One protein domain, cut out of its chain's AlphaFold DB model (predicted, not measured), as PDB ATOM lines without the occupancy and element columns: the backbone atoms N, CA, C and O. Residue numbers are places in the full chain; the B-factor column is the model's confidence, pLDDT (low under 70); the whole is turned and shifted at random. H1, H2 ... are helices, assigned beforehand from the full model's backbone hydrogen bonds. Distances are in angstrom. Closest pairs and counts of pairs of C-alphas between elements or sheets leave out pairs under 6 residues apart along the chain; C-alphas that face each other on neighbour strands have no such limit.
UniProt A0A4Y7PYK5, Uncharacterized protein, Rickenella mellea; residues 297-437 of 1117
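What this domain is: This is residues 297 to 437 of the 1117 residues of an uncharacterized protein of Rickenella mellea (UniProt A0A4Y7PYK5). Six nearly aligned helices fold back and forth in a flat slab, from H1 and H2 at one end to H6 at the other, with H3 in the middle. H1 to H5 make an up-and-down bundle, each running against the one before, and H6 packs on H5. The printed part, 141 residues with six named helices and no named strand, is all helix and compact: radius of gyration of the C-alphas 15.8 A, spans 51 by 38 by 20 A.

How they stand to each other: H2, residues 329 to 350, and H1, residues 301 to 318, form a hairpin; they touch at a shallow tilt of 21 degrees, closest at C-alphas 343 and 308, 6.1 A. The hub, H3, residues 361 to 376, touches four helices, among them H4, residues 385 to 394, closest at C-alphas 363 and 394, 6.2 A. H5, residues 402 to 414, and H6, residues 418 to 437, form a hairpin, closest at C-alphas 409 and 421, 4.4 A. In H1 to H6 every O i to N i+4 pair is within hydrogen-bond range.

Where its parts are: H2, 31.7 A long, begins at C-alpha 329 (18.685, -28.034, -27.808); H6, 28.9 A, ends at C-alpha 437 (36.637, -3.606, 5.773).

The domain as a whole: The printed part has no cut and no long link; pLDDT is under 70 at residues 320 to 324.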
ATOM      1  N   ALA A 297       6.972 -29.656  -1.436       86.00
ATOM      2  CA  ALA A 297       8.327 -29.086  -1.468       86.00
ATOM      3  C   ALA A 297       9.138 -29.283  -0.164       86.00
ATOM      4  O   ALA A 297      10.362 -29.224  -0.185       86.00
ATOM      5  N   SER A 298       8.459 -29.547   0.958       83.69
ATOM      6  CA  SER A 298       9.057 -29.875   2.259       83.69
ATOM      7  C   SER A 298       9.323 -31.372   2.480       83.69
ATOM      8  O   SER A 298       9.953 -31.732   3.469       83.69
ATOM      9  N   PHE A 299       8.836 -32.266   1.612       86.00
ATOM     10  CA  PHE A 299       9.100 -33.704   1.719       86.00
ATOM     11  C   PHE A 299      10.545 -33.989   1.302       86.00
ATOM     12  O   PHE A 299      10.891 -33.780   0.140       86.00
ATOM     13  N   ARG A 300      11.379 -34.436   2.252       83.31
ATOM     14  CA  ARG A 300      12.802 -34.784   2.059       83.31
ATOM     15  C   ARG A 300      13.610 -33.721   1.305       83.31
ATOM     16  O   ARG A 300      14.409 -34.013   0.417       83.31
ATOM     17  N   SER A 301      13.391 -32.477   1.730       85.25
ATOM     18  CA  SER A 301      14.163 -31.257   1.453       85.25
ATOM     19  C   SER A 301      15.619 -31.504   1.010       85.25
ATOM     20  O   SER A 301      16.013 -31.111  -0.090       85.25
ATOM     21  N   ALA A 302      16.405 -32.171   1.860       83.12
ATOM     22  CA  ALA A 302      17.830 -32.422   1.672       83.12
ATOM     23  C   ALA A 302      18.118 -33.389   0.512       83.12
ATOM     24  O   ALA A 302      18.884 -33.041  -0.384       83.12
ATOM     25  N   HIS A 303      17.469 -34.561   0.484       86.88
ATOM     26  CA  HIS A 303      17.644 -35.551  -0.587       86.88
ATOM     27  C   HIS A 303      17.295 -34.951  -1.953       86.88
ATOM     28  O   HIS A 303      18.100 -35.023  -2.883       86.88
ATOM     29  N   ARG A 304      16.131 -34.289  -2.050       90.25
ATOM     30  CA  ARG A 304      15.671 -33.635  -3.282       90.25
ATOM     31  C   ARG A 304      16.649 -32.559  -3.749       90.25
ATOM     32  O   ARG A 304      16.969 -32.513  -4.930       90.25
ATOM     33  N   SER A 305      17.178 -31.746  -2.832       89.94
ATOM     34  CA  SER A 305      18.176 -30.712  -3.157       89.94
ATOM     35  C   SER A 305      19.474 -31.306  -3.716       89.94
ATOM     36  O   SER A 305      20.004 -30.801  -4.708       89.94
ATOM     37  N   THR A 306      19.970 -32.405  -3.136       89.62
ATOM     38  CA  THR A 306      21.124 -33.147  -3.673       89.62
ATOM     39  C   THR A 306      20.829 -33.724  -5.058       89.62
ATOM     40  O   THR A 306      21.647 -33.577  -5.964       89.62
ATOM     41  N   VAL A 307      19.650 -34.322  -5.263       93.19
ATOM     42  CA  VAL A 307      19.245 -34.875  -6.567       93.19
ATOM     43  C   VAL A 307      19.136 -33.783  -7.627       93.19
ATOM     44  O   VAL A 307      19.721 -33.935  -8.696       93.19
ATOM     45  N   SER A 308      18.470 -32.661  -7.341       94.56
ATOM     46  CA  SER A 308      18.409 -31.520  -8.262       94.56
ATOM     47  C   SER A 308      19.800 -30.980  -8.602       94.56
ATOM     48  O   SER A 308      20.065 -30.659  -9.756       94.56
ATOM     49  N   THR A 309      20.711 -30.927  -7.626       93.62
ATOM     50  CA  THR A 309      22.096 -30.473  -7.825       93.62
ATOM     51  C   THR A 309      22.864 -31.401  -8.773       93.62
ATOM     52  O   THR A 309      23.477 -30.932  -9.733       93.62
ATOM     53  N   LEU A 310      22.797 -32.719  -8.552       93.62
ATOM     54  CA  LEU A 310      23.440 -33.714  -9.419       93.62
ATOM     55  C   LEU A 310      22.809 -33.757 -10.820       93.62
ATOM     56  O   LEU A 310      23.528 -33.843 -11.812       93.62
ATOM     57  N   TYR A 311      21.488 -33.624 -10.928       95.31
ATOM     58  CA  TYR A 311      20.781 -33.629 -12.211       95.31
ATOM     59  C   TYR A 311      21.120 -32.387 -13.052       95.31
ATOM     60  O   TYR A 311      21.423 -32.508 -14.238       95.31
ATOM     61  N   LEU A 312      21.171 -31.195 -12.444       94.69
ATOM     62  CA  LEU A 312      21.633 -29.986 -13.136       94.69
ATOM     63  C   LEU A 312      23.109 -30.104 -13.551       94.69
ATOM     64  O   LEU A 312      23.445 -29.728 -14.674       94.69
ATOM     65  N   ARG A 313      23.971 -30.709 -12.719       92.75
ATOM     66  CA  ARG A 313      25.365 -31.022 -13.084       92.75
ATOM     67  C   ARG A 313      25.434 -31.939 -14.313       92.75
ATOM     68  O   ARG A 313      26.087 -31.579 -15.294       92.75
ATOM     69  N   ALA A 314      24.695 -33.049 -14.314       91.81
ATOM     70  CA  ALA A 314      24.604 -33.972 -15.450       91.81
ATOM     71  C   ALA A 314      24.142 -33.265 -16.737       91.81
ATOM     72  O   ALA A 314      24.771 -33.404 -17.787       91.81
ATOM     73  N   LEU A 315      23.095 -32.440 -16.645       91.44
ATOM     74  CA  LEU A 315      22.572 -31.665 -17.770       91.44
ATOM     75  C   LEU A 315      23.586 -30.642 -18.307       91.44
ATOM     76  O   LEU A 315      23.693 -30.506 -19.525       91.44
ATOM     77  N   THR A 316      24.359 -29.962 -17.448       90.44
ATOM     78  CA  THR A 316      25.428 -29.048 -17.905       90.44
ATOM     79  C   THR A 316      26.569 -29.773 -18.619       90.44
ATOM     80  O   THR A 316      27.067 -29.261 -19.618       90.44
ATOM     81  N   MET A 317      26.949 -30.972 -18.163       86.56
ATOM     82  CA  MET A 317      28.015 -31.768 -18.788       86.56
ATOM     83  C   MET A 317      27.587 -32.343 -20.150       86.56
ATOM     84  O   MET A 317      28.385 -32.372 -21.084       86.56
ATOM     85  N   LEU A 318      26.317 -32.735 -20.299       84.88
ATOM     86  CA  LEU A 318      25.771 -33.268 -21.556       84.88
ATOM     87  C   LEU A 318      25.553 -32.212 -22.652       84.88
ATOM     88  O   LEU A 318      25.458 -32.568 -23.823       84.88
ATOM     89  N   ALA A 319      25.485 -30.925 -22.302       77.94
ATOM     90  CA  ALA A 319      25.136 -29.849 -23.233       77.94
ATOM     91  C   ALA A 319      26.165 -29.593 -24.351       77.94
ATOM     92  O   ALA A 319      25.833 -28.973 -25.360       77.94
ATOM     93  N   SER A 320      27.411 -30.039 -24.169       62.81
ATOM     94  CA  SER A 320      28.502 -29.842 -25.136       62.81
ATOM     95  C   SER A 320      28.508 -30.860 -26.284       62.81
ATOM     96  O   SER A 320      29.346 -30.750 -27.177       62.81
ATOM     97  N   PHE A 321      27.596 -31.840 -26.282       54.44
ATOM     98  CA  PHE A 321      27.556 -32.924 -27.266       54.44
ATOM     99  C   PHE A 321      26.171 -33.045 -27.923       54.44
ATOM    100  O   PHE A 321      25.159 -32.935 -27.226       54.44
ATOM    101  N   PRO A 322      26.086 -33.376 -29.228       55.69
ATOM    102  CA  PRO A 322      24.864 -33.904 -29.829       55.69
ATOM    103  C   PRO A 322      24.609 -35.325 -29.291       55.69
ATOM    104  O   PRO A 322      24.944 -36.329 -29.915       55.69
ATOM    105  N   SER A 323      24.080 -35.404 -28.071       60.75
ATOM    106  CA  SER A 323      23.816 -36.659 -27.370       60.75
ATOM    107  C   SER A 323      22.531 -37.322 -27.869       60.75
ATOM    108  O   SER A 323      21.505 -36.661 -28.022       60.75
ATOM    109  N   VAL A 324      22.543 -38.654 -27.986       67.69
ATOM    110  CA  VAL A 324      21.356 -39.488 -28.271       67.69
ATOM    111  C   VAL A 324      20.207 -39.224 -27.275       67.69
ATOM    112  O   VAL A 324      19.038 -39.413 -27.602       67.69
ATOM    113  N   LEU A 325      20.518 -38.724 -26.072       76.50
ATOM    114  CA  LEU A 325      19.545 -38.350 -25.040       76.50
ATOM    115  C   LEU A 325      18.699 -37.104 -25.359       76.50
ATOM    116  O   LEU A 325      17.686 -36.895 -24.678       76.50
ATOM    117  N   PHE A 326      19.118 -36.274 -26.322       81.75
ATOM    118  CA  PHE A 326      18.544 -34.954 -26.603       81.75
ATOM    119  C   PHE A 326      18.470 -34.671 -28.116       81.75
ATOM    120  O   PHE A 326      19.432 -34.162 -28.689       81.75
ATOM    121  N   PRO A 327      17.320 -34.915 -28.776       76.38
ATOM    122  CA  PRO A 327      17.174 -34.692 -30.219       76.38
ATOM    123  C   PRO A 327      17.163 -33.207 -30.616       76.38
ATOM    124  O   PRO A 327      17.302 -32.886 -31.792       76.38
ATOM    125  N   SER A 328      16.990 -32.284 -29.663       81.19
ATOM    126  CA  SER A 328      17.145 -30.849 -29.905       81.19
ATOM    127  C   SER A 328      17.595 -30.095 -28.655       81.19
ATOM    128  O   SER A 328      17.304 -30.474 -27.515       81.19
ATOM    129  N   LYS A 329      18.260 -28.955 -28.873       81.19
ATOM    130  CA  LYS A 329      18.685 -28.034 -27.808       81.19
ATOM    131  C   LYS A 329      17.497 -27.430 -27.043       81.19
ATOM    132  O   LYS A 329      17.616 -27.125 -25.856       81.19
ATOM    133  N   VAL A 330      16.333 -27.313 -27.689       82.38
ATOM    134  CA  VAL A 330      15.073 -26.878 -27.056       82.38
ATOM    135  C   VAL A 330      14.573 -27.928 -26.059       82.38
ATOM    136  O   VAL A 330      14.217 -27.576 -24.936       82.38
ATOM    137  N   ALA A 331      14.617 -29.219 -26.414       84.94
ATOM    138  CA  ALA A 331      14.248 -30.304 -25.500       84.94
ATOM    139  C   ALA A 331      15.146 -30.327 -24.250       84.94
ATOM    140  O   ALA A 331      14.637 -30.350 -23.130       84.94
ATOM    141  N   TRP A 332      16.468 -30.211 -24.436       89.69
ATOM    142  CA  TRP A 332      17.434 -30.079 -23.335       89.69
ATOM    143  C   TRP A 332      17.148 -28.858 -22.442       89.69
ATOM    144  O   TRP A 332      17.107 -28.976 -21.216       89.69
ATOM    145  N   THR A 333      16.865 -27.697 -23.045       87.00
ATOM    146  CA  THR A 333      16.570 -26.453 -22.306       87.00
ATOM    147  C   THR A 333      15.297 -26.585 -21.464       87.00
ATOM    148  O   THR A 333      15.251 -26.110 -20.328       87.00
ATOM    149  N   ASN A 334      14.272 -27.260 -21.991       88.06
ATOM    150  CA  ASN A 334      13.018 -27.515 -21.281       88.06
ATOM    151  C   ASN A 334      13.199 -28.498 -20.110       88.06
ATOM    152  O   ASN A 334      12.652 -28.259 -19.032       88.06
ATOM    153  N   GLU A 335      13.992 -29.563 -20.285       91.56
ATOM    154  CA  GLU A 335      14.321 -30.513 -19.211       91.56
ATOM    155  C   GLU A 335      15.069 -29.802 -18.070       91.56
ATOM    156  O   GLU A 335      14.628 -29.850 -16.918       91.56
ATOM    157  N   ALA A 336      16.109 -29.024 -18.393       92.25
ATOM    158  CA  ALA A 336      16.861 -28.244 -17.412       92.25
ATOM    159  C   ALA A 336      15.998 -27.204 -16.676       92.25
ATOM    160  O   ALA A 336      16.021 -27.143 -15.445       92.25
ATOM    161  N   ARG A 337      15.174 -26.425 -17.393       91.12
ATOM    162  CA  ARG A 337      14.276 -25.434 -16.771       91.12
ATOM    163  C   ARG A 337      13.220 -26.070 -15.862       91.12
ATOM    164  O   ARG A 337      12.861 -25.461 -14.854       91.12
ATOM    165  N   SER A 338      12.762 -27.288 -16.161       92.50
ATOM    166  CA  SER A 338      11.855 -28.044 -15.288       92.50
ATOM    167  C   SER A 338      12.512 -28.371 -13.938       92.50
ATOM    168  O   SER A 338      11.953 -28.057 -12.884       92.50
ATOM    169  N   VAL A 339      13.743 -28.901 -13.959       94.50
ATOM    170  CA  VAL A 339      14.520 -29.223 -12.745       94.50
ATOM    171  C   VAL A 339      14.846 -27.961 -11.938       94.50
ATOM    172  O   VAL A 339      14.705 -27.952 -10.715       94.50
ATOM    173  N   VAL A 340      15.208 -26.864 -12.613       95.06
ATOM    174  CA  VAL A 340      15.434 -25.552 -11.983       95.06
ATOM    175  C   VAL A 340      14.174 -25.029 -11.276       95.06
ATOM    176  O   VAL A 340      14.262 -24.549 -10.143       95.06
ATOM    177  N   HIS A 341      12.997 -25.119 -11.909       92.56
ATOM    178  CA  HIS A 341      11.730 -24.675 -11.312       92.56
ATOM    179  C   HIS A 341      11.366 -25.512 -10.074       92.56
ATOM    180  O   HIS A 341      10.911 -24.958  -9.070       92.56
ATOM    181  N   GLU A 342      11.619 -26.827 -10.100       90.88
ATOM    182  CA  GLU A 342      11.425 -27.694  -8.935       90.88
ATOM    183  C   GLU A 342      12.394 -27.354  -7.790       90.88
ATOM    184  O   GLU A 342      11.955 -27.158  -6.655       90.88
ATOM    185  N   TYR A 343      13.693 -27.208  -8.075       94.69
ATOM    186  CA  TYR A 343      14.686 -26.902  -7.040       94.69
ATOM    187  C   TYR A 343      14.433 -25.531  -6.398       94.69
ATOM    188  O   TYR A 343      14.463 -25.398  -5.172       94.69
ATOM    189  N   ARG A 344      14.041 -24.527  -7.197       94.56
ATOM    190  CA  ARG A 344      13.558 -23.236  -6.685       94.56
ATOM    191  C   ARG A 344      12.355 -23.400  -5.752       94.56
ATOM    192  O   ARG A 344      12.298 -22.712  -4.736       94.56
ATOM    193  N   ALA A 345      11.402 -24.281  -6.068       91.00
ATOM    194  CA  ALA A 345      10.232 -24.522  -5.223       91.00
ATOM    195  C   ALA A 345      10.596 -25.203  -3.890       91.00
ATOM    196  O   ALA A 345      10.033 -24.837  -2.858       91.00
ATOM    197  N   ILE A 346      11.561 -26.131  -3.895       90.06
ATOM    198  CA  ILE A 346      12.124 -26.744  -2.680       90.06
ATOM    199  C   ILE A 346      12.797 -25.668  -1.820       90.06
ATOM    200  O   ILE A 346      12.389 -25.457  -0.680       90.06
ATOM    201  N   LEU A 347      13.754 -24.916  -2.377       90.75
ATOM    202  CA  LEU A 347      14.472 -23.856  -1.655       90.75
ATOM    203  C   LEU A 347      13.527 -22.774  -1.108       90.75
ATOM    204  O   LEU A 347      13.725 -22.300   0.009       90.75
ATOM    205  N   ALA A 348      12.475 -22.410  -1.848       90.50
ATOM    206  CA  ALA A 348      11.463 -21.444  -1.410       90.50
ATOM    207  C   ALA A 348      10.599 -21.928  -0.228       90.50
ATOM    208  O   ALA A 348       9.972 -21.101   0.434       90.50
ATOM    209  N   ALA A 349      10.537 -23.239   0.019       87.31
ATOM    210  CA  ALA A 349       9.795 -23.837   1.128       87.31
ATOM    211  C   ALA A 349      10.677 -24.172   2.346       87.31
ATOM    212  O   ALA A 349      10.150 -24.294   3.451       87.31
ATOM    213  N   THR A 350      11.989 -24.338   2.151       84.50
ATOM    214  CA  THR A 350      12.921 -24.864   3.168       84.50
ATOM    215  C   THR A 350      13.949 -23.840   3.653       84.50
ATOM    216  O   THR A 350      14.383 -23.906   4.803       84.50
ATOM    217  N   THR A 351      14.330 -22.866   2.821       87.38
ATOM    218  CA  THR A 351      15.289 -21.816   3.198       87.38
ATOM    219  C   THR A 351      14.584 -20.562   3.711       87.38
ATOM    220  O   THR A 351      13.465 -20.233   3.317       87.38
ATOM    221  N   HIS A 352      15.250 -19.839   4.608       87.31
ATOM    222  CA  HIS A 352      14.778 -18.577   5.176       87.31
ATOM    223  C   HIS A 352      15.892 -17.532   5.106       87.31
ATOM    224  O   HIS A 352      17.060 -17.887   4.988       87.31
ATOM    225  N   PHE A 353      15.556 -16.241   5.162       89.94
ATOM    226  CA  PHE A 353      16.561 -15.175   5.116       89.94
ATOM    227  C   PHE A 353      17.592 -15.336   6.259       89.94
ATOM    228  O   PHE A 353      17.168 -15.508   7.408       89.94
ATOM    229  N   PRO A 354      18.911 -15.288   5.976       88.69
ATOM    230  CA  PRO A 354      19.947 -15.654   6.941       88.69
ATOM    231  C   PRO A 354      20.041 -14.658   8.100       88.69
ATOM    232  O   PRO A 354      19.799 -13.456   7.940       88.69
ATOM    233  N   ARG A 355      20.427 -15.140   9.286       85.88
ATOM    234  CA  ARG A 355      20.688 -14.286  10.453       85.88
ATOM    235  C   ARG A 355      22.081 -13.656  10.361       85.88
ATOM    236  O   ARG A 355      22.886 -13.964   9.485       85.88
ATOM    237  N   ALA A 356      22.382 -12.740  11.280       78.06
ATOM    238  CA  ALA A 356      23.687 -12.086  11.328       78.06
ATOM    239  C   ALA A 356      24.812 -13.110  11.577       78.06
ATOM    240  O   ALA A 356      24.867 -13.708  12.648       78.06
ATOM    241  N   GLY A 357      25.701 -13.277  10.592       75.44
ATOM    242  CA  GLY A 357      26.796 -14.258  10.601       75.44
ATOM    243  C   GLY A 357      26.512 -15.547   9.816       75.44
ATOM    244  O   GLY A 357      27.434 -16.321   9.589       75.44
ATOM    245  N   GLU A 358      25.277 -15.770   9.357       80.81
ATOM    246  CA  GLU A 358      24.896 -16.940   8.556       80.81
ATOM    247  C   GLU A 358      24.947 -16.636   7.045       80.81
ATOM    248  O   GLU A 358      24.803 -15.488   6.617       80.81
ATOM    249  N   ARG A 359      25.110 -17.676   6.215       82.44
ATOM    250  CA  ARG A 359      25.018 -17.600   4.746       82.44
ATOM    251  C   ARG A 359      24.215 -18.765   4.184       82.44
ATOM    252  O   ARG A 359      24.451 -19.919   4.531       82.44
ATOM    253  N   ASN A 360      23.332 -18.463   3.236       89.44
ATOM    254  CA  ASN A 360      22.525 -19.460   2.537       89.44
ATOM    255  C   ASN A 360      23.291 -20.063   1.354       89.44
ATOM    256  O   ASN A 360      22.927 -19.859   0.197       89.44
ATOM    257  N   MET A 361      24.344 -20.827   1.659       87.06
ATOM    258  CA  MET A 361      25.178 -21.504   0.658       87.06
ATOM    259  C   MET A 361      24.373 -22.294  -0.396       87.06
ATOM    260  O   MET A 361      24.672 -22.110  -1.572       87.06
ATOM    261  N   PRO A 362      23.295 -23.046  -0.064       88.75
ATOM    262  CA  PRO A 362      22.498 -23.747  -1.081       88.75
ATOM    263  C   PRO A 362      21.829 -22.819  -2.107       88.75
ATOM    264  O   PRO A 362      21.619 -23.209  -3.250       88.75
ATOM    265  N   VAL A 363      21.501 -21.578  -1.724       93.00
ATOM    266  CA  VAL A 363      20.916 -20.578  -2.637       93.00
ATOM    267  C   VAL A 363      22.000 -19.938  -3.511       93.00
ATOM    268  O   VAL A 363      21.747 -19.642  -4.677       93.00
ATOM    269  N   GLU A 364      23.211 -19.753  -2.980       92.00
ATOM    270  CA  GLU A 364      24.359 -19.266  -3.758       92.00
ATOM    271  C   GLU A 364      24.852 -20.314  -4.771       92.00
ATOM    272  O   GLU A 364      25.105 -19.976  -5.924       92.00
ATOM    273  N   GLU A 365      24.912 -21.590  -4.381       91.38
ATOM    274  CA  GLU A 365      25.268 -22.695  -5.279       91.38
ATOM    275  C   GLU A 365      24.186 -22.948  -6.336       91.38
ATOM    276  O   GLU A 365      24.514 -23.144  -7.503       91.38
ATOM    277  N   PHE A 366      22.899 -22.850  -5.981       95.25
ATOM    278  CA  PHE A 366      21.803 -22.905  -6.955       95.25
ATOM    279  C   PHE A 366      21.890 -21.789  -8.011       95.25
ATOM    280  O   PHE A 366      21.601 -22.024  -9.186       95.25
ATOM    281  N   VAL A 367      22.332 -20.588  -7.623       95.50
ATOM    282  CA  VAL A 367      22.604 -19.493  -8.565       95.50
ATOM    283  C   VAL A 367      23.767 -19.833  -9.500       95.50
ATOM    284  O   VAL A 367      23.618 -19.670 -10.713       95.50
ATOM    285  N   ASP A 368      24.886 -20.341  -8.972       94.50
ATOM    286  CA  ASP A 368      26.027 -20.776  -9.789       94.50
ATOM    287  C   ASP A 368      25.602 -21.891 -10.785       94.50
ATOM    288  O   ASP A 368      25.956 -21.818 -11.963       94.50
ATOM    289  N   LEU A 369      24.752 -22.851 -10.376       94.69
ATOM    290  CA  LEU A 369      24.171 -23.873 -11.271       94.69
ATOM    291  C   LEU A 369      23.299 -23.268 -12.382       94.69
ATOM    292  O   LEU A 369      23.410 -23.672 -13.537       94.69
ATOM    293  N   CYS A 370      22.423 -22.309 -12.065       95.19
ATOM    294  CA  CYS A 370      21.536 -21.705 -13.066       95.19
ATOM    295  C   CYS A 370      22.314 -20.901 -14.120       95.19
ATOM    296  O   CYS A 370      21.952 -20.924 -15.297       95.19
ATOM    297  N   VAL A 371      23.405 -20.235 -13.720       94.31
ATOM    298  CA  VAL A 371      24.312 -19.563 -14.662       94.31
ATOM    299  C   VAL A 371      25.064 -20.589 -15.512       94.31
ATOM    300  O   VAL A 371      25.089 -20.433 -16.730       94.31
ATOM    301  N   ALA A 372      25.580 -21.675 -14.923       92.81
ATOM    302  CA  ALA A 372      26.226 -22.756 -15.675       92.81
ATOM    303  C   ALA A 372      25.276 -23.417 -16.698       92.81
ATOM    304  O   ALA A 372      25.684 -23.704 -17.820       92.81
ATOM    305  N   VAL A 373      23.988 -23.590 -16.370       92.56
ATOM    306  CA  VAL A 373      22.954 -24.054 -17.319       92.56
ATOM    307  C   VAL A 373      22.748 -23.053 -18.461       92.56
ATOM    308  O   VAL A 373      22.682 -23.453 -19.620       92.56
ATOM    309  N   TRP A 374      22.694 -21.750 -18.196       90.88
ATOM    310  CA  TRP A 374      22.586 -20.749 -19.266       90.88
ATOM    311  C   TRP A 374      23.843 -20.696 -20.159       90.88
ATOM    312  O   TRP A 374      23.729 -20.611 -21.384       90.88
ATOM    313  N   GLU A 375      25.038 -20.856 -19.585       89.75
ATOM    314  CA  GLU A 375      26.302 -20.960 -20.327       89.75
ATOM    315  C   GLU A 375      26.419 -22.246 -21.156       89.75
ATOM    316  O   GLU A 375      26.927 -22.232 -22.283       89.75
ATOM    317  N   ALA A 376      25.939 -23.366 -20.617       87.94
ATOM    318  CA  ALA A 376      25.770 -24.633 -21.318       87.94
ATOM    319  C   ALA A 376      24.792 -24.477 -22.498       87.94
ATOM    320  O   ALA A 376      25.104 -24.884 -23.615       87.94
ATOM    321  N   GLY A 377      23.696 -23.737 -22.298       82.69
ATOM    322  CA  GLY A 377      22.758 -23.312 -23.342       82.69
ATOM    323  C   GLY A 377      23.327 -22.331 -24.382       82.69
ATOM    324  O   GLY A 377      22.637 -21.999 -25.345       82.69
ATOM    325  N   GLY A 378      24.584 -21.893 -24.257       81.69
ATOM    326  CA  GLY A 378      25.260 -21.003 -25.210       81.69
ATOM    327  C   GLY A 378      25.293 -19.525 -24.813       81.69
ATOM    328  O   GLY A 378      25.732 -18.706 -25.609       81.69
ATOM    329  N   SER A 379      24.886 -19.171 -23.590       82.94
ATOM    330  CA  SER A 379      24.907 -17.794 -23.055       82.94
ATOM    331  C   SER A 379      24.071 -16.772 -23.850       82.94
ATOM    332  O   SER A 379      24.394 -15.584 -23.870       82.94
ATOM    333  N   MET A 380      23.001 -17.216 -24.521       77.50
ATOM    334  CA  MET A 380      22.171 -16.352 -25.375       77.50
ATOM    335  C   MET A 380      21.462 -15.258 -24.562       77.50
ATOM    336  O   MET A 380      20.861 -15.546 -23.521       77.50
ATOM    337  N   ALA A 381      21.490 -14.023 -25.070       76.31
ATOM    338  CA  ALA A 381      20.890 -12.839 -24.446       76.31
ATOM    339  C   ALA A 381      19.409 -13.044 -24.081       76.31
ATOM    340  O   ALA A 381      19.005 -12.815 -22.941       76.31
ATOM    341  N   ASP A 382      18.623 -13.560 -25.025       74.06
ATOM    342  CA  ASP A 382      17.169 -13.725 -24.901       74.06
ATOM    343  C   ASP A 382      16.783 -14.760 -23.826       74.06
ATOM    344  O   ASP A 382      15.702 -14.701 -23.248       74.06
ATOM    345  N   GLN A 383      17.702 -15.678 -23.502       79.00
ATOM    346  CA  GLN A 383      17.545 -16.696 -22.457       79.00
ATOM    347  C   GLN A 383      18.119 -16.265 -21.094       79.00
ATOM    348  O   GLN A 383      18.053 -17.038 -20.143       79.00
ATOM    349  N   ALA A 384      18.674 -15.054 -20.954       85.75
ATOM    350  CA  ALA A 384      19.171 -14.565 -19.663       85.75
ATOM    351  C   ALA A 384      18.034 -14.189 -18.683       85.75
ATOM    352  O   ALA A 384      18.255 -14.130 -17.472       85.75
ATOM    353  N   SER A 385      16.811 -13.961 -19.184       87.19
ATOM    354  CA  SER A 385      15.640 -13.523 -18.404       87.19
ATOM    355  C   SER A 385      15.272 -14.475 -17.261       87.19
ATOM    356  O   SER A 385      15.206 -14.045 -16.111       87.19
ATOM    357  N   TRP A 386      15.105 -15.772 -17.541       89.25
ATOM    358  CA  TRP A 386      14.695 -16.751 -16.527       89.25
ATOM    359  C   TRP A 386      15.759 -16.943 -15.431       89.25
ATOM    360  O   TRP A 386      15.424 -17.278 -14.294       89.25
ATOM    361  N   VAL A 387      17.036 -16.686 -15.739       93.62
ATOM    362  CA  VAL A 387      18.129 -16.684 -14.753       93.62
ATOM    363  C   VAL A 387      18.099 -15.405 -13.913       93.62
ATOM    364  O   VAL A 387      18.288 -15.462 -12.699       93.62
ATOM    365  N   LEU A 388      17.809 -14.251 -14.523       93.75
ATOM    366  CA  LEU A 388      17.611 -12.988 -13.805       93.75
ATOM    367  C   LEU A 388      16.424 -13.069 -12.830       93.75
ATOM    368  O   LEU A 388      16.547 -12.578 -11.709       93.75
ATOM    369  N   ASP A 389      15.333 -13.760 -13.177       92.75
ATOM    370  CA  ASP A 389      14.227 -14.051 -12.245       92.75
ATOM    371  C   ASP A 389      14.691 -14.852 -11.014       92.75
ATOM    372  O   ASP A 389      14.232 -14.619  -9.889       92.75
ATOM    373  N   ILE A 390      15.622 -15.791 -11.209       94.25
ATOM    374  CA  ILE A 390      16.200 -16.621 -10.140       94.25
ATOM    375  C   ILE A 390      17.193 -15.822  -9.295       94.25
ATOM    376  O   ILE A 390      17.181 -15.941  -8.071       94.25
ATOM    377  N   LEU A 391      17.983 -14.934  -9.897       94.81
ATOM    378  CA  LEU A 391      18.832 -13.986  -9.172       94.81
ATOM    379  C   LEU A 391      17.981 -13.002  -8.337       94.81
ATOM    380  O   LEU A 391      18.277 -12.747  -7.166       94.81
ATOM    381  N   TRP A 392      16.848 -12.533  -8.870       93.00
ATOM    382  CA  TRP A 392      15.838 -11.766  -8.125       93.00
ATOM    383  C   TRP A 392      15.085 -12.585  -7.068       93.00
ATOM    384  O   TRP A 392      14.447 -12.015  -6.180       93.00
ATOM    385  N   PHE A 393      15.104 -13.914  -7.130       94.12
ATOM    386  CA  PHE A 393      14.655 -14.792  -6.046       94.12
ATOM    387  C   PHE A 393      15.753 -14.946  -4.979       94.12
ATOM    388  O   PHE A 393      15.478 -14.754  -3.796       94.12
ATOM    389  N   ALA A 394      17.007 -15.161  -5.383       94.69
ATOM    390  CA  ALA A 394      18.153 -15.303  -4.489       94.69
ATOM    391  C   ALA A 394      18.426 -14.045  -3.644       94.69
ATOM    392  O   ALA A 394      18.735 -14.163  -2.459       94.69
ATOM    393  N   THR A 395      18.236 -12.836  -4.185       94.00
ATOM    394  CA  THR A 395      18.358 -11.576  -3.412       94.00
ATOM    395  C   THR A 395      17.319 -11.426  -2.290       94.00
ATOM    396  O   THR A 395      17.535 -10.645  -1.367       94.00
ATOM    397  N   ARG A 396      16.214 -12.188  -2.309       93.44
ATOM    398  CA  ARG A 396      15.237 -12.259  -1.199       93.44
ATOM    399  C   ARG A 396      15.615 -13.281  -0.120       93.44
ATOM    400  O   ARG A 396      14.996 -13.295   0.940       93.44
ATOM    401  N   LEU A 397      16.621 -14.116  -0.382       92.00
ATOM    402  CA  LEU A 397      17.086 -15.209   0.481       92.00
ATOM    403  C   LEU A 397      18.587 -15.112   0.808       92.00
ATOM    404  O   LEU A 397      19.151 -16.040   1.378       92.00
ATOM    405  N   THR A 398      19.247 -14.004   0.474       92.56
ATOM    406  CA  THR A 398      20.666 -13.753   0.762       92.56
ATOM    407  C   THR A 398      20.858 -12.312   1.231       92.56
ATOM    408  O   THR A 398      20.130 -11.411   0.816       92.56
ATOM    409  N   PHE A 399      21.841 -12.075   2.101       90.00
ATOM    410  CA  PHE A 399      22.215 -10.728   2.532       90.00
ATOM    411  C   PHE A 399      23.520 -10.316   1.852       90.00
ATOM    412  O   PHE A 399      24.568 -10.882   2.142       90.00
ATOM    413  N   ASN A 400      23.452  -9.321   0.961       88.38
ATOM    414  CA  ASN A 400      24.608  -8.744   0.268       88.38
ATOM    415  C   ASN A 400      25.553  -9.782  -0.384       88.38
ATOM    416  O   ASN A 400      26.772  -9.651  -0.296       88.38
ATOM    417  N   SER A 401      25.009 -10.820  -1.032       90.88
ATOM    418  CA  SER A 401      25.840 -11.862  -1.648       90.88
ATOM    419  C   SER A 401      26.616 -11.333  -2.859       90.88
ATOM    420  O   SER A 401      26.039 -10.936  -3.875       90.88
ATOM    421  N   GLN A 402      27.946 -11.364  -2.749       91.19
ATOM    422  CA  GLN A 402      28.892 -10.929  -3.784       91.19
ATOM    423  C   GLN A 402      28.691 -11.721  -5.087       91.19
ATOM    424  O   GLN A 402      28.580 -11.125  -6.159       91.19
ATOM    425  N   ARG A 403      28.521 -13.049  -4.974       90.94
ATOM    426  CA  ARG A 403      28.266 -13.962  -6.103       90.94
ATOM    427  C   ARG A 403      27.018 -13.569  -6.894       90.94
ATOM    428  O   ARG A 403      27.067 -13.492  -8.121       90.94
ATOM    429  N   VAL A 404      25.916 -13.285  -6.194       94.12
ATOM    430  CA  VAL A 404      24.634 -12.911  -6.814       94.12
ATOM    431  C   VAL A 404      24.770 -11.593  -7.578       94.12
ATOM    432  O   VAL A 404      24.370 -11.526  -8.737       94.12
ATOM    433  N   PHE A 405      25.387 -10.560  -6.988       94.38
ATOM    434  CA  PHE A 405      25.557  -9.276  -7.680       94.38
ATOM    435  C   PHE A 405      26.525  -9.350  -8.869       94.38
ATOM    436  O   PHE A 405      26.223  -8.775  -9.916       94.38
ATOM    437  N   ARG A 406      27.632 -10.100  -8.764       92.81
ATOM    438  CA  ARG A 406      28.534 -10.367  -9.898       92.81
ATOM    439  C   ARG A 406      27.756 -10.942 -11.084       92.81
ATOM    440  O   ARG A 406      27.755 -10.348 -12.163       92.81
ATOM    441  N   HIS A 407      27.026 -12.036 -10.867       94.25
ATOM    442  CA  HIS A 407      26.221 -12.673 -11.914       94.25
ATOM    443  C   HIS A 407      25.122 -11.752 -12.454       94.25
ATOM    444  O   HIS A 407      24.975 -11.640 -13.668       94.25
ATOM    445  N   MET A 408      24.409 -11.015 -11.595       94.75
ATOM    446  CA  MET A 408      23.410 -10.031 -12.038       94.75
ATOM    447  C   MET A 408      24.013  -8.937 -12.928       94.75
ATOM    448  O   MET A 408      23.413  -8.609 -13.946       94.75
ATOM    449  N   SER A 409      25.187  -8.379 -12.599       93.44
ATOM    450  CA  SER A 409      25.816  -7.346 -13.444       93.44
ATOM    451  C   SER A 409      26.161  -7.870 -14.843       93.44
ATOM    452  O   SER A 409      25.857  -7.203 -15.833       93.44
ATOM    453  N   ARG A 410      26.683  -9.100 -14.934       90.88
ATOM    454  CA  ARG A 410      26.960  -9.779 -16.205       90.88
ATOM    455  C   ARG A 410      25.685 -10.073 -16.996       90.88
ATOM    456  O   ARG A 410      25.617  -9.730 -18.171       90.88
ATOM    457  N   LEU A 411      24.672 -10.685 -16.378       91.62
ATOM    458  CA  LEU A 411      23.461 -11.087 -17.097       91.62
ATOM    459  C   LEU A 411      22.584  -9.891 -17.495       91.62
ATOM    460  O   LEU A 411      22.012  -9.923 -18.580       91.62
ATOM    461  N   PHE A 412      22.527  -8.809 -16.707       91.19
ATOM    462  CA  PHE A 412      21.894  -7.562 -17.161       91.19
ATOM    463  C   PHE A 412      22.618  -6.963 -18.371       91.19
ATOM    464  O   PHE A 412      21.960  -6.453 -19.275       91.19
ATOM    465  N   TYR A 413      23.952  -7.037 -18.417       88.25
ATOM    466  CA  TYR A 413      24.715  -6.569 -19.572       88.25
ATOM    467  C   TYR A 413      24.431  -7.420 -20.818       88.25
ATOM    468  O   TYR A 413      24.072  -6.859 -21.852       88.25
ATOM    469  N   SER A 414      24.481  -8.754 -20.701       86.94
ATOM    470  CA  SER A 414      24.114  -9.680 -21.785       86.94
ATOM    471  C   SER A 414      22.660  -9.532 -22.250       86.94
ATOM    472  O   SER A 414      22.393  -9.704 -23.430       86.94
ATOM    473  N   ALA A 415      21.728  -9.176 -21.360       84.94
ATOM    474  CA  ALA A 415      20.323  -8.919 -21.694       84.94
ATOM    475  C   ALA A 415      20.055  -7.513 -22.283       84.94
ATOM    476  O   ALA A 415      18.905  -7.181 -22.567       84.94
ATOM    477  N   GLY A 416      21.077  -6.660 -22.427       82.88
ATOM    478  CA  GLY A 416      20.934  -5.282 -22.918       82.88
ATOM    479  C   GLY A 416      20.396  -4.271 -21.892       82.88
ATOM    480  O   GLY A 416      20.299  -3.084 -22.194       82.88
ATOM    481  N   GLU A 417      20.108  -4.689 -20.657       87.12
ATOM    482  CA  GLU A 417      19.574  -3.858 -19.566       87.12
ATOM    483  C   GLU A 417      20.710  -3.041 -18.894       87.12
ATOM    484  O   GLU A 417      20.993  -3.137 -17.694       87.12
ATOM    485  N   HIS A 418      21.414  -2.246 -19.709       88.81
ATOM    486  CA  HIS A 418      22.681  -1.566 -19.405       88.81
ATOM    487  C   HIS A 418      22.683  -0.771 -18.091       88.81
ATOM    488  O   HIS A 418      23.655  -0.800 -17.333       88.81
ATOM    489  N   ASP A 419      21.590  -0.072 -17.798       89.88
ATOM    490  CA  ASP A 419      21.469   0.783 -16.619       89.88
ATOM    491  C   ASP A 419      21.399  -0.024 -15.312       89.88
ATOM    492  O   ASP A 419      21.932   0.394 -14.279       89.88
ATOM    493  N   LEU A 420      20.792  -1.215 -15.359       91.69
ATOM    494  CA  LEU A 420      20.782  -2.160 -14.244       91.69
ATOM    495  C   LEU A 420      22.153  -2.822 -14.084       91.69
ATOM    496  O   LEU A 420      22.623  -2.951 -12.955       91.69
ATOM    497  N   ALA A 421      22.844  -3.140 -15.183       92.75
ATOM    498  CA  ALA A 421      24.214  -3.655 -15.141       92.75
ATOM    499  C   ALA A 421      25.177  -2.677 -14.436       92.75
ATOM    500  O   ALA A 421      25.831  -3.055 -13.459       92.75
ATOM    501  N   LYS A 422      25.188  -1.394 -14.842       93.50
ATOM    502  CA  LYS A 422      25.993  -0.328 -14.203       93.50
ATOM    503  C   LYS A 422      25.687  -0.185 -12.706       93.50
ATOM    504  O   LYS A 422      26.599  -0.111 -11.884       93.50
ATOM    505  N   ARG A 423      24.403  -0.151 -12.324       93.75
ATOM    506  CA  ARG A 423      23.981  -0.014 -10.914       93.75
ATOM    507  C   ARG A 423      24.374  -1.234 -10.077       93.75
ATOM    508  O   ARG A 423      24.856  -1.061  -8.959       93.75
ATOM    509  N   THR A 424      24.216  -2.442 -10.611       95.38
ATOM    510  CA  THR A 424      24.585  -3.681  -9.917       95.38
ATOM    511  C   THR A 424      26.097  -3.812  -9.740       95.38
ATOM    512  O   THR A 424      26.535  -4.186  -8.657       95.38
ATOM    513  N   LEU A 425      26.900  -3.430 -10.739       95.50
ATOM    514  CA  LEU A 425      28.361  -3.388 -10.621       95.50
ATOM    515  C   LEU A 425      28.811  -2.439  -9.494       95.50
ATOM    516  O   LEU A 425      29.596  -2.828  -8.631       95.50
ATOM    517  N   ARG A 426      28.245  -1.225  -9.431       95.50
ATOM    518  CA  ARG A 426      28.502  -0.259  -8.342       95.50
ATOM    519  C   ARG A 426      28.116  -0.813  -6.961       95.50
ATOM    520  O   ARG A 426      28.820  -0.571  -5.981       95.50
ATOM    521  N   LEU A 427      27.017  -1.571  -6.871       94.69
ATOM    522  CA  LEU A 427      26.601  -2.249  -5.636       94.69
ATOM    523  C   LEU A 427      27.559  -3.384  -5.252       94.69
ATOM    524  O   LEU A 427      27.939  -3.460  -4.086       94.69
ATOM    525  N   TYR A 428      27.990  -4.209  -6.210       95.38
ATOM    526  CA  TYR A 428      28.998  -5.254  -6.011       95.38
ATOM    527  C   TYR A 428      30.302  -4.674  -5.443       95.38
ATOM    528  O   TYR A 428      30.733  -5.090  -4.369       95.38
ATOM    529  N   VAL A 429      30.865  -3.642  -6.086       94.69
ATOM    530  CA  VAL A 429      32.083  -2.943  -5.627       94.69
ATOM    531  C   VAL A 429      31.924  -2.443  -4.190       94.69
ATOM    532  O   VAL A 429      32.762  -2.717  -3.328       94.69
ATOM    533  N   GLN A 430      30.806  -1.774  -3.891       93.88
ATOM    534  CA  GLN A 430      30.542  -1.264  -2.547       93.88
ATOM    535  C   GLN A 430      30.385  -2.386  -1.503       93.88
ATOM    536  O   GLN A 430      30.805  -2.221  -0.357       93.88
ATOM    537  N   VAL A 431      29.767  -3.510  -1.867       91.38
ATOM    538  CA  VAL A 431      29.543  -4.660  -0.980       91.38
ATOM    539  C   VAL A 431      30.847  -5.401  -0.690       91.38
ATOM    540  O   VAL A 431      31.131  -5.674   0.476       91.38
ATOM    541  N   THR A 432      31.666  -5.682  -1.703       90.69
ATOM    542  CA  THR A 432      32.933  -6.405  -1.531       90.69
ATOM    543  C   THR A 432      33.952  -5.578  -0.747       90.69
ATOM    544  O   THR A 432      34.579  -6.103   0.175       90.69
ATOM    545  N   ASN A 433      34.052  -4.270  -1.006       90.50
ATOM    546  CA  ASN A 433      34.938  -3.398  -0.229       90.50
ATOM    547  C   ASN A 433      34.483  -3.285   1.244       90.50
ATOM    548  O   ASN A 433      35.306  -3.470   2.139       90.50
ATOM    549  N   LYS A 434      33.177  -3.146   1.531       88.88
ATOM    550  CA  LYS A 434      32.647  -3.198   2.915       88.88
ATOM    551  C   LYS A 434      32.866  -4.546   3.610       88.88
ATOM    552  O   LYS A 434      33.112  -4.581   4.812       88.88
ATOM    553  N   ALA A 435      32.756  -5.658   2.885       84.81
ATOM    554  CA  ALA A 435      33.003  -6.987   3.444       84.81
ATOM    555  C   ALA A 435      34.477  -7.159   3.843       84.81
ATOM    556  O   ALA A 435      34.759  -7.680   4.917       84.81
ATOM    557  N   ARG A 436      35.410  -6.643   3.031       84.00
ATOM    558  CA  ARG A 436      36.848  -6.604   3.347       84.00
ATOM    559  C   ARG A 436      37.172  -5.671   4.518       84.00
ATOM    560  O   ARG A 436      37.969  -6.045   5.371       84.00
ATOM    561  N   GLU A 437      36.532  -4.501   4.604       83.75
ATOM    562  CA  GLU A 437      36.637  -3.606   5.773       83.75
ATOM    563  C   GLU A 437      36.178  -4.293   7.073       83.75
ATOM    564  O   GLU A 437      36.775  -4.084   8.129       83.75
TER     565      GLU A 437